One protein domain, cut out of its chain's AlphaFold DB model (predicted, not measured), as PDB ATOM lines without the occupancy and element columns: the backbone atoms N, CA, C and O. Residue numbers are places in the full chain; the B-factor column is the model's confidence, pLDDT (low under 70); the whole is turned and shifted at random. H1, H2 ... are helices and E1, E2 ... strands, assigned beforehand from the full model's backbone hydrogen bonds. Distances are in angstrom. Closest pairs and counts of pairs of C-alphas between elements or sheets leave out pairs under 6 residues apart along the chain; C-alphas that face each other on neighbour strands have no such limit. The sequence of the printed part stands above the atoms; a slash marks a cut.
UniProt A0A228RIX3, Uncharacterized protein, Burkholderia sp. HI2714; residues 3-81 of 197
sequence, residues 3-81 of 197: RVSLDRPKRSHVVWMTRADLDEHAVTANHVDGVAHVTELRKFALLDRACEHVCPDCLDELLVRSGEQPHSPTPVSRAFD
ATOM      1  N   ARG A   3     -32.730 158.310  15.012       91.19
ATOM      2  CA  ARG A   3     -32.111 159.512  15.569       91.19
ATOM      3  C   ARG A   3     -33.122 160.225  16.453       91.19
ATOM      4  O   ARG A   3     -34.214 160.549  15.989       91.19
ATOM      5  N   VAL A   4     -32.765 160.488  17.704       90.69
ATOM      6  CA  VAL A   4     -33.674 161.081  18.691       90.69
ATOM      7  C   VAL A   4     -33.048 162.340  19.270       90.69
ATOM      8  O   VAL A   4     -31.930 162.302  19.779       90.69
ATOM      9  N   SER A   5     -33.761 163.461  19.195       91.69
ATOM     10  CA  SER A   5     -33.397 164.705  19.869       91.69
ATOM     11  C   SER A   5     -34.164 164.816  21.180       91.69
ATOM     12  O   SER A   5     -35.397 164.845  21.193       91.69
ATOM     13  N   LEU A   6     -33.436 164.883  22.293       90.31
ATOM     14  CA  LEU A   6     -34.003 165.162  23.609       90.31
ATOM     15  C   LEU A   6     -33.969 166.674  23.838       90.31
ATOM     16  O   LEU A   6     -32.953 167.234  24.270       90.31
ATOM     17  N   ASP A   7     -35.076 167.336  23.515       88.69
ATOM     18  CA  ASP A   7     -35.166 168.790  23.452       88.69
ATOM     19  C   ASP A   7     -35.433 169.399  24.830       88.69
ATOM     20  O   ASP A   7     -36.527 169.288  25.387       88.69
ATOM     21  N   ARG A   8     -34.430 170.087  25.394       83.69
ATOM     22  CA  ARG A   8     -34.604 170.926  26.594       83.69
ATOM     23  C   ARG A   8     -34.643 172.398  26.186       83.69
ATOM     24  O   ARG A   8     -33.905 172.778  25.280       83.69
ATOM     25  N   PRO A   9     -35.350 173.266  26.939       77.25
ATOM     26  CA  PRO A   9     -35.481 174.694  26.625       77.25
ATOM     27  C   PRO A   9     -34.172 175.459  26.364       77.25
ATOM     28  O   PRO A   9     -34.196 176.508  25.736       77.25
ATOM     29  N   LYS A  10     -33.031 174.971  26.872       79.00
ATOM     30  CA  LYS A  10     -31.710 175.605  26.708       79.00
ATOM     31  C   LYS A  10     -30.671 174.732  26.001       79.00
ATOM     32  O   LYS A  10     -29.567 175.206  25.754       79.00
ATOM     33  N   ARG A  11     -30.966 173.451  25.759       78.88
ATOM     34  CA  ARG A  11     -30.003 172.492  25.203       78.88
ATOM     35  C   ARG A  11     -30.718 171.243  24.707       78.88
ATOM     36  O   ARG A  11     -31.249 170.488  25.517       78.88
ATOM     37  N   SER A  12     -30.638 170.976  23.416       82.88
ATOM     38  CA  SER A  12     -30.944 169.651  22.881       82.88
ATOM     39  C   SER A  12     -29.676 168.808  22.840       82.88
ATOM     40  O   SER A  12     -28.566 169.334  22.713       82.88
ATOM     41  N   HIS A  13     -29.825 167.497  22.969       86.00
ATOM     42  CA  HIS A  13     -28.764 166.565  22.612       86.00
ATOM     43  C   HIS A  13     -29.362 165.395  21.844       86.00
ATOM     44  O   HIS A  13     -30.517 165.026  22.057       86.00
ATOM     45  N   VAL A  14     -28.569 164.872  20.916       88.31
ATOM     46  CA  VAL A  14     -28.977 163.809  20.009       88.31
ATOM     47  C   VAL A  14     -28.425 162.496  20.524       88.31
ATOM     48  O   VAL A  14     -27.236 162.400  20.826       88.31
ATOM     49  N   VAL A  15     -29.285 161.492  20.564       89.38
ATOM     50  CA  VAL A  15     -28.932 160.101  20.825       89.38
ATOM     51  C   VAL A  15     -29.429 159.231  19.677       89.38
ATOM     52  O   VAL A  15     -30.277 159.642  18.878       89.38
ATOM     53  N   TRP A  16     -28.896 158.019  19.596       89.75
ATOM     54  CA  TRP A  16     -29.414 156.989  18.714       89.75
ATOM     55  C   TRP A  16     -29.909 155.814  19.544       89.75
ATOM     56  O   TRP A  16     -29.252 155.422  20.504       89.75
ATOM     57  N   MET A  17     -31.043 155.245  19.160       90.38
ATOM     58  CA  MET A  17     -31.615 154.075  19.829       90.38
ATOM     59  C   MET A  17     -32.318 153.165  18.826       90.38
ATOM     60  O   MET A  17     -32.393 153.467  17.623       90.38
ATOM     61  N   THR A  18     -32.817 152.021  19.287       87.94
ATOM     62  CA  THR A  18     -33.664 151.181  18.444       87.94
ATOM     63  C   THR A  18     -35.049 151.813  18.291       87.94
ATOM     64  O   THR A  18     -35.486 152.619  19.112       87.94
ATOM     65  N   ARG A  19     -35.760 151.464  17.211       87.31
ATOM     66  CA  ARG A  19     -37.156 151.895  17.043       87.31
ATOM     67  C   ARG A  19     -38.026 151.358  18.190       87.31
ATOM     68  O   ARG A  19     -38.875 152.090  18.670       87.31
ATOM     69  N   ALA A  20     -37.757 150.133  18.647       88.06
ATOM     70  CA  ALA A  20     -38.480 149.507  19.746       88.06
ATOM     71  C   ALA A  20     -38.341 150.294  21.060       88.06
ATOM     72  O   ALA A  20     -39.356 150.567  21.686       88.06
ATOM     73  N   ASP A  21     -37.131 150.739  21.423       88.19
ATOM     74  CA  ASP A  21     -36.918 151.525  22.653       88.19
ATOM     75  C   ASP A  21     -37.611 152.894  22.584       88.19
ATOM     76  O   ASP A  21     -38.194 153.371  23.563       88.19
ATOM     77  N   LEU A  22     -37.571 153.537  21.407       89.31
ATOM     78  CA  LEU A  22     -38.281 154.796  21.188       89.31
ATOM     79  C   LEU A  22     -39.793 154.593  21.311       89.31
ATOM     80  O   LEU A  22     -40.463 155.392  21.964       89.31
ATOM     81  N   ASP A  23     -40.327 153.536  20.706       89.38
ATOM     82  CA  ASP A  23     -41.752 153.232  20.756       89.38
ATOM     83  C   ASP A  23     -42.172 152.817  22.176       89.38
ATOM     84  O   ASP A  23     -43.238 153.205  22.632       89.38
ATOM     85  N   GLU A  24     -41.338 152.126  22.950       89.06
ATOM     86  CA  GLU A  24     -41.668 151.756  24.331       89.06
ATOM     87  C   GLU A  24     -41.838 152.985  25.240       89.06
ATOM     88  O   GLU A  24     -42.726 153.033  26.099       89.06
ATOM     89  N   HIS A  25     -40.997 154.003  25.063       86.00
ATOM     90  CA  HIS A  25     -40.893 155.108  26.018       86.00
ATOM     91  C   HIS A  25     -41.408 156.453  25.488       86.00
ATOM     92  O   HIS A  25     -41.696 157.358  26.280       86.00
ATOM     93  N   ALA A  26     -41.546 156.613  24.173       80.88
ATOM     94  CA  ALA A  26     -41.907 157.870  23.525       80.88
ATOM     95  C   ALA A  26     -42.627 157.695  22.168       80.88
ATOM     96  O   ALA A  26     -42.353 158.449  21.236       80.88
ATOM     97  N   VAL A  27     -43.631 156.800  22.094       74.06
ATOM     98  CA  VAL A  27     -44.534 156.592  20.924       74.06
ATOM     99  C   VAL A  27     -44.983 157.898  20.249       74.06
ATOM    100  O   VAL A  27     -45.151 157.969  19.037       74.06
ATOM    101  N   THR A  28     -45.213 158.945  21.042       78.81
ATOM    102  CA  THR A  28     -45.780 160.227  20.601       78.81
ATOM    103  C   THR A  28     -44.732 161.267  20.189       78.81
ATOM    104  O   THR A  28     -45.042 162.457  20.163       78.81
ATOM    105  N   ALA A  29     -43.484 160.869  19.923       84.75
ATOM    106  CA  ALA A  29     -42.434 161.796  19.509       84.75
ATOM    107  C   ALA A  29     -42.751 162.455  18.154       84.75
ATOM    108  O   ALA A  29     -43.136 161.792  17.185       84.75
ATOM    109  N   ASN A  30     -42.534 163.767  18.062       88.25
ATOM    110  CA  ASN A  30     -42.710 164.506  16.813       88.25
ATOM    111  C   ASN A  30     -41.531 164.228  15.887       88.25
ATOM    112  O   ASN A  30     -40.393 164.331  16.321       88.25
ATOM    113  N   HIS A  31     -41.770 163.913  14.620       89.19
ATOM    114  CA  HIS A  31     -40.684 163.637  13.681       89.19
ATOM    115  C   HIS A  31     -40.456 164.831  12.748       89.19
ATOM    116  O   HIS A  31     -41.391 165.284  12.090       89.19
ATOM    117  N   VAL A  32     -39.218 165.324  12.683       88.50
ATOM    118  CA  VAL A  32     -38.784 166.409  11.786       88.50
ATOM    119  C   VAL A  32     -37.498 165.961  11.101       88.50
ATOM    120  O   VAL A  32     -36.560 165.553  11.777       88.50
ATOM    121  N   ASP A  33     -37.472 165.965   9.766       86.44
ATOM    122  CA  ASP A  33     -36.309 165.559   8.954       86.44
ATOM    123  C   ASP A  33     -35.694 164.202   9.360       86.44
ATOM    124  O   ASP A  33     -34.478 164.022   9.405       86.44
ATOM    125  N   GLY A  34     -36.551 163.232   9.702       84.06
ATOM    126  CA  GLY A  34     -36.131 161.895  10.136       84.06
ATOM    127  C   GLY A  34     -35.626 161.809  11.583       84.06
ATOM    128  O   GLY A  34     -35.246 160.729  12.030       84.06
ATOM    129  N   VAL A  35     -35.658 162.911  12.338       89.38
ATOM    130  CA  VAL A  35     -35.302 162.967  13.760       89.38
ATOM    131  C   VAL A  35     -36.561 162.940  14.616       89.38
ATOM    132  O   VAL A  35     -37.478 163.731  14.405       89.38
ATOM    133  N   ALA A  36     -36.609 162.048  15.604       92.62
ATOM    134  CA  ALA A  36     -37.669 162.019  16.602       92.62
ATOM    135  C   ALA A  36     -37.360 163.019  17.728       92.62
ATOM    136  O   ALA A  36     -36.396 162.865  18.472       92.62
ATOM    137  N   HIS A  37     -38.181 164.049  17.861       93.31
ATOM    138  CA  HIS A  37     -38.086 165.088  18.874       93.31
ATOM    139  C   HIS A  37     -38.954 164.735  20.080       93.31
ATOM    140  O   HIS A  37     -40.187 164.667  19.993       93.31
ATOM    141  N   VAL A  38     -38.304 164.537  21.224       91.12
ATOM    142  CA  VAL A  38     -38.961 164.302  22.511       91.12
ATOM    143  C   VAL A  38     -38.770 165.546  23.369       91.12
ATOM    144  O   VAL A  38     -37.645 165.952  23.646       91.12
ATOM    145  N   THR A  39     -39.874 166.147  23.813       89.06
ATOM    146  CA  THR A  39     -39.881 167.364  24.649       89.06
ATOM    147  C   THR A  39     -40.306 167.090  26.096       89.06
ATOM    148  O   THR A  39     -40.085 167.903  26.995       89.06
ATOM    149  N   GLU A  40     -40.914 165.929  26.354       88.44
ATOM    150  CA  GLU A  40     -41.402 165.541  27.675       88.44
ATOM    151  C   GLU A  40     -40.254 165.124  28.607       88.44
ATOM    152  O   GLU A  40     -39.783 163.987  28.581       88.44
ATOM    153  N   LEU A  41     -39.862 166.024  29.514       82.62
ATOM    154  CA  LEU A  41     -38.745 165.825  30.451       82.62
ATOM    155  C   LEU A  41     -38.805 164.512  31.250       82.62
ATOM    156  O   LEU A  41     -37.767 163.929  31.551       82.62
ATOM    157  N   ARG A  42     -40.007 164.031  31.599       83.69
ATOM    158  CA  ARG A  42     -40.180 162.782  32.366       83.69
ATOM    159  C   ARG A  42     -39.715 161.546  31.589       83.69
ATOM    160  O   ARG A  42     -39.255 160.594  32.211       83.69
ATOM    161  N   LYS A  43     -39.805 161.572  30.256       86.50
ATOM    162  CA  LYS A  43     -39.390 160.468  29.378       86.50
ATOM    163  C   LYS A  43     -37.875 160.419  29.186       86.50
ATOM    164  O   LYS A  43     -37.341 159.353  28.908       86.50
ATOM    165  N   PHE A  44     -37.167 161.529  29.404       86.81
ATOM    166  CA  PHE A  44     -35.716 161.596  29.180       86.81
ATOM    167  C   PHE A  44     -34.966 160.603  30.053       86.81
ATOM    168  O   PHE A  44     -34.152 159.856  29.545       86.81
ATOM    169  N   ALA A  45     -35.309 160.502  31.337       82.81
ATOM    170  CA  ALA A  45     -34.643 159.562  32.234       82.81
ATOM    171  C   ALA A  45     -34.932 158.079  31.920       82.81
ATOM    172  O   ALA A  45     -34.239 157.216  32.456       82.81
ATOM    173  N   LEU A  46     -35.977 157.775  31.140       87.50
ATOM    174  CA  LEU A  46     -36.276 156.419  30.664       87.50
ATOM    175  C   LEU A  46     -35.486 156.133  29.386       87.50
ATOM    176  O   LEU A  46     -34.764 155.147  29.326       87.50
ATOM    177  N   LEU A  47     -35.532 157.059  28.427       87.25
ATOM    178  CA  LEU A  47     -34.773 156.982  27.178       87.25
ATOM    179  C   LEU A  47     -33.257 156.959  27.428       87.25
ATOM    180  O   LEU A  47     -32.563 156.106  26.891       87.25
ATOM    181  N   ASP A  48     -32.748 157.816  28.316       83.38
ATOM    182  CA  ASP A  48     -31.335 157.844  28.722       83.38
ATOM    183  C   ASP A  48     -30.896 156.518  29.364       83.38
ATOM    184  O   ASP A  48     -29.728 156.151  29.270       83.38
ATOM    185  N   ARG A  49     -31.812 155.796  30.027       81.81
ATOM    186  CA  ARG A  49     -31.534 154.477  30.617       81.81
ATOM    187  C   ARG A  49     -31.558 153.345  29.598       81.81
ATOM    188  O   ARG A  49     -30.852 152.366  29.811       81.81
ATOM    189  N   ALA A  50     -32.362 153.470  28.545       84.81
ATOM    190  CA  ALA A  50     -32.381 152.527  27.431       84.81
ATOM    191  C   ALA A  50     -31.143 152.684  26.527       84.81
ATOM    192  O   ALA A  50     -30.735 151.739  25.859       84.81
ATOM    193  N   CYS A  51     -30.512 153.863  26.523       82.06
ATOM    194  CA  CYS A  51     -29.279 154.104  25.784       82.06
ATOM    195  C   CYS A  51     -28.079 153.353  26.385       82.06
ATOM    196  O   CYS A  51     -27.674 153.586  27.527       82.06
ATOM    197  N   GLU A  52     -27.419 152.544  25.560       80.56
ATOM    198  CA  GLU A  52     -26.095 152.004  25.865       80.56
ATOM    199  C   GLU A  52     -24.986 152.952  25.393       80.56
ATOM    200  O   GLU A  52     -25.075 153.589  24.341       80.56
ATOM    201  N   HIS A  53     -23.911 153.045  26.176       75.75
ATOM    202  CA  HIS A  53     -22.728 153.802  25.774       75.75
ATOM    203  C   HIS A  53     -21.844 152.925  24.888       75.75
ATOM    204  O   HIS A  53     -21.263 151.948  25.357       75.75
ATOM    205  N   VAL A  54     -21.704 153.315  23.625       74.62
ATOM    206  CA  VAL A  54     -20.798 152.685  22.659       74.62
ATOM    207  C   VAL A  54     -19.687 153.659  22.268       74.62
ATOM    208  O   VAL A  54     -19.869 154.878  22.327       74.62
ATOM    209  N   CYS A  55     -18.518 153.143  21.878       75.88
ATOM    210  CA  CYS A  55     -17.492 153.995  21.281       75.88
ATOM    211  C   CYS A  55     -17.954 154.496  19.894       75.88
ATOM    212  O   CYS A  55     -18.850 153.887  19.299       75.88
ATOM    213  N   PRO A  56     -17.358 155.580  19.362       76.81
ATOM    214  CA  PRO A  56     -17.730 156.122  18.052       76.81
ATOM    215  C   PRO A  56     -17.703 155.080  16.921       76.81
ATOM    216  O   PRO A  56     -18.581 155.068  16.071       76.81
ATOM    217  N   ASP A  57     -16.748 154.157  16.962       78.19
ATOM    218  CA  ASP A  57     -16.514 153.176  15.901       78.19
ATOM    219  C   ASP A  57     -17.602 152.095  15.899       78.19
ATOM    220  O   ASP A  57     -18.166 151.760  14.859       78.19
ATOM    221  N   CYS A  58     -17.964 151.606  17.090       79.62
ATOM    222  CA  CYS A  58     -19.097 150.701  17.255       79.62
ATOM    223  C   CYS A  58     -20.417 151.391  16.890       79.62
ATOM    224  O   CYS A  58     -21.310 150.753  16.333       79.62
ATOM    225  N   LEU A  59     -20.560 152.690  17.183       83.38
ATOM    226  CA  LEU A  59     -21.731 153.453  16.759       83.38
ATOM    227  C   LEU A  59     -21.828 153.498  15.230       83.38
ATOM    228  O   LEU A  59     -22.901 153.236  14.692       83.38
ATOM    229  N   ASP A  60     -20.727 153.769  14.532       86.12
ATOM    230  CA  ASP A  60     -20.696 153.802  13.069       86.12
ATOM    231  C   ASP A  60     -21.104 152.462  12.449       86.12
ATOM    232  O   ASP A  60     -21.903 152.435  11.511       86.12
ATOM    233  N   GLU A  61     -20.616 151.343  12.995       82.94
ATOM    234  CA  GLU A  61     -21.015 150.000  12.560       82.94
ATOM    235  C   GLU A  61     -22.527 149.780  12.721       82.94
ATOM    236  O   GLU A  61     -23.194 149.300  11.798       82.94
ATOM    237  N   LEU A  62     -23.086 150.151  13.877       85.94
ATOM    238  CA  LEU A  62     -24.516 150.014  14.157       85.94
ATOM    239  C   LEU A  62     -25.373 150.895  13.234       85.94
ATOM    240  O   LEU A  62     -26.437 150.455  12.776       85.94
ATOM    241  N   LEU A  63     -24.905 152.107  12.923       87.69
ATOM    242  CA  LEU A  63     -25.546 153.010  11.968       87.69
ATOM    243  C   LEU A  63     -25.548 152.409  10.562       87.69
ATOM    244  O   LEU A  63     -26.619 152.254   9.976       87.69
ATOM    245  N   VAL A  64     -24.393 151.966  10.060       85.88
ATOM    246  CA  VAL A  64     -24.273 151.365   8.721       85.88
ATOM    247  C   VAL A  64     -25.148 150.118   8.592       85.88
ATOM    248  O   VAL A  64     -25.887 149.980   7.617       85.88
ATOM    249  N   ARG A  65     -25.142 149.230   9.596       84.25
ATOM    250  CA  ARG A  65     -26.022 148.043   9.626       84.25
ATOM    251  C   ARG A  65     -27.504 148.398   9.654       84.25
ATOM    252  O   ARG A  65     -28.330 147.615   9.194       84.25
ATOM    253  N   SER A  66     -27.832 149.566  10.187       83.19
ATOM    254  CA  SER A  66     -29.188 150.106  10.212       83.19
ATOM    255  C   SER A  66     -29.591 150.837   8.929       83.19
ATOM    256  O   SER A  66     -30.719 151.318   8.866       83.19
ATOM    257  N   GLY A  67     -28.705 150.944   7.931       85.94
ATOM    258  CA  GLY A  67     -28.929 151.740   6.721       85.94
ATOM    259  C   GLY A  67     -28.737 153.249   6.915       85.94
ATOM    260  O   GLY A  67     -29.063 154.018   6.016       85.94
ATOM    261  N   GLU A  68     -28.209 153.674   8.063       87.56
ATOM    262  CA  GLU A  68     -27.917 155.071   8.387       87.56
ATOM    263  C   GLU A  68     -26.478 155.434   8.002       87.56
ATOM    264  O   GLU A  68     -25.580 154.588   8.012       87.56
ATOM    265  N   GLN A  69     -26.236 156.712   7.696       86.00
ATOM    266  CA  GLN A  69     -24.886 157.213   7.437       86.00
ATOM    267  C   GLN A  69     -24.290 157.876   8.685       86.00
ATOM    268  O   GLN A  69     -24.859 158.847   9.195       86.00
ATOM    269  N   PRO A  70     -23.122 157.408   9.162       85.06
ATOM    270  CA  PRO A  70     -22.351 158.121  10.165       85.06
ATOM    271  C   PRO A  70     -22.035 159.552   9.740       85.06
ATOM    272  O   PRO A  70     -21.672 159.808   8.593       85.06
ATOM    273  N   HIS A  71     -22.107 160.492  10.684       79.62
ATOM    274  CA  HIS A  71     -21.742 161.882  10.409       79.62
ATOM    275  C   HIS A  71     -20.241 162.042  10.118       79.62
ATOM    276  O   HIS A  71     -19.849 162.875   9.303       79.62
ATOM    277  N   SER A  72     -19.404 161.237  10.775       79.12
ATOM    278  CA  SER A  72     -17.959 161.191  10.560       79.12
ATOM    279  C   SER A  72     -17.526 159.724  10.504       79.12
ATOM    280  O   SER A  72     -17.180 159.168  11.542       79.12
ATOM    281  N   PRO A  73     -17.611 159.080   9.322       80.12
ATOM    282  CA  PRO A  73     -17.361 157.652   9.192       80.12
ATOM    283  C   PRO A  73     -15.962 157.250   9.653       80.12
ATOM    284  O   PRO A  73     -14.964 157.884   9.293       80.12
ATOM    285  N   THR A  74     -15.896 156.148  10.391       76.25
ATOM    286  CA  THR A  74     -14.652 155.525  10.833       76.25
ATOM    287  C   THR A  74     -13.776 155.173   9.621       76.25
ATOM    288  O   THR A  74     -14.215 154.446   8.726       76.25
ATOM    289  N   PRO A  75     -12.530 155.679   9.554       75.81
ATOM    290  CA  PRO A  75     -11.595 155.358   8.479       75.81
ATOM    291  C   PRO A  75     -11.287 153.859   8.379       75.81
ATOM    292  O   PRO A  75     -11.174 153.169   9.390       75.81
ATOM    293  N   VAL A  76     -11.033 153.367   7.160       73.44
ATOM    294  CA  VAL A  76     -10.726 151.944   6.892       73.44
ATOM    295  C   VAL A  76      -9.539 151.433   7.712       73.44
ATOM    296  O   VAL A  76      -9.590 150.325   8.230       73.44
ATOM    297  N   SER A  77      -8.488 152.241   7.883       70.25
ATOM    298  CA  SER A  77      -7.316 151.870   8.689       70.25
ATOM    299  C   SER A  77      -7.646 151.589  10.157       70.25
ATOM    300  O   SER A  77      -6.892 150.883  10.813       70.25
ATOM    301  N   ARG A  78      -8.762 152.128  10.660       68.75
ATOM    302  CA  ARG A  78      -9.229 151.961  12.040       68.75
ATOM    303  C   ARG A  78     -10.219 150.812  12.193       68.75
ATOM    304  O   ARG A  78     -10.198 150.127  13.203       68.75
ATOM    305  N   ALA A  79     -11.027 150.544  11.166       66.81
ATOM    306  CA  ALA A  79     -11.950 149.405  11.155       66.81
ATOM    307  C   ALA A  79     -11.235 148.041  11.269       66.81
ATOM    308  O   ALA A  79     -11.840 147.057  11.689       66.81
ATOM    309  N   PHE A  80      -9.952 147.989  10.899       63.59
ATOM    310  CA  PHE A  80      -9.097 146.804  11.002       63.59
ATOM    311  C   PHE A  80      -7.978 146.961  12.036       63.59
ATOM    312  O   PHE A  80      -6.999 146.215  11.989       63.59
ATOM    313  N   ASP A  81      -8.093 147.930  12.945       63.66
ATOM    314  CA  ASP A  81      -7.120 148.105  14.013       63.66
ATOM    315  C   ASP A  81      -7.149 146.883  14.944       63.66
ATOM    316  O   ASP A  81      -8.114 146.635  15.666       63.66
TER     317      ASP A  81
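This is residues 3 to 81 of the 197 residues of an uncharacterized protein of Burkholderia sp. HI2714 (UniProt A0A228RIX3). A small four-strand sheet has H2 packed over one of its faces and H1 beside H2, making a body at one end; H3 is set off from H2 at the side of this body, and the short H4 lies beyond H3 at the far end of the longest axis. The printed part has 79 residues with four named helices and four named strands, in the order E1 E2 H1 E3 E4 H2 H3 H4. The sheet is mixed, in the order E2 E1 E4 E3, and the class is mixed, helices and strands. The whole is only just compact, close to loose, with a radius of gyration of the C-alphas of 13.8 A, and elongated, with spans of 41 by 21 by 21 A.

E1, residues 3 to 8, and E2, residues 11 to 17, form an antiparallel hairpin, with N 4 and O 15 2.9 A apart, within hydrogen-bond range. H1, residues 19 to 26, follows and only grazes the sheet. E3, residues 30 to 32, and E4, residues 35 to 38, form a second antiparallel hairpin, with N 37 and O 30 at 2.7 A. E4 is the parallel neighbour of E1, with N 5 and O 36 at 2.8 A. E2, H1 and E3 make a split strand-helix-strand unit, two strands running the same way with E1 and E4 between them, and its crossover is right-handed. H2, residues 41 to 50, is on the sheet at a height of 9.0 A, giving two layers, a helix on one face of a sheet. Its closest C-alphas to E1 are those of Phe 44 and Leu 6, 6.8 A apart. H1 and H2 touch, closest at the C-alphas of His 25 and Lys 43, 6.5 A, with a shallow tilt of 32 degrees, opposite ways. H3, residues 56 to 65, is apart from H2, only grazes the sheet, and is near E2. H4, residues 76 to 79, is close to H3 but not clearly touching, the C-alphas of Ala 79 and Asp 57 being 7.6 A apart. Every O i to N i+4 pair is within hydrogen-bond range in H1 and H3, 3 of 6 are in H2, and H4 is too short for such a pair.

E1 begins at C-alpha 3, (-32.111, 159.512, 15.569), and is 16.1 A long; E2 is 19.3 A. H1 measures 10.0 A, E3 6.7 A and E4 9.6 A. H2, 15.0 A, begins at C-alpha 41, (-38.745, 165.825, 30.451), and H3 is 14.3 A. H4, 5.1 A, ends at C-alpha 79, (-11.950, 149.405, 11.155).

The two C-alphas farthest apart, those of Arg 42 and Ser 77, are 41.9 A apart. The printed part has no cut and no long link; the link from H3 to H4, with 10 residues, is short and the others are tight. The mean pLDDT of the printed part is 83.5, and residues 78 to 81 are under 70.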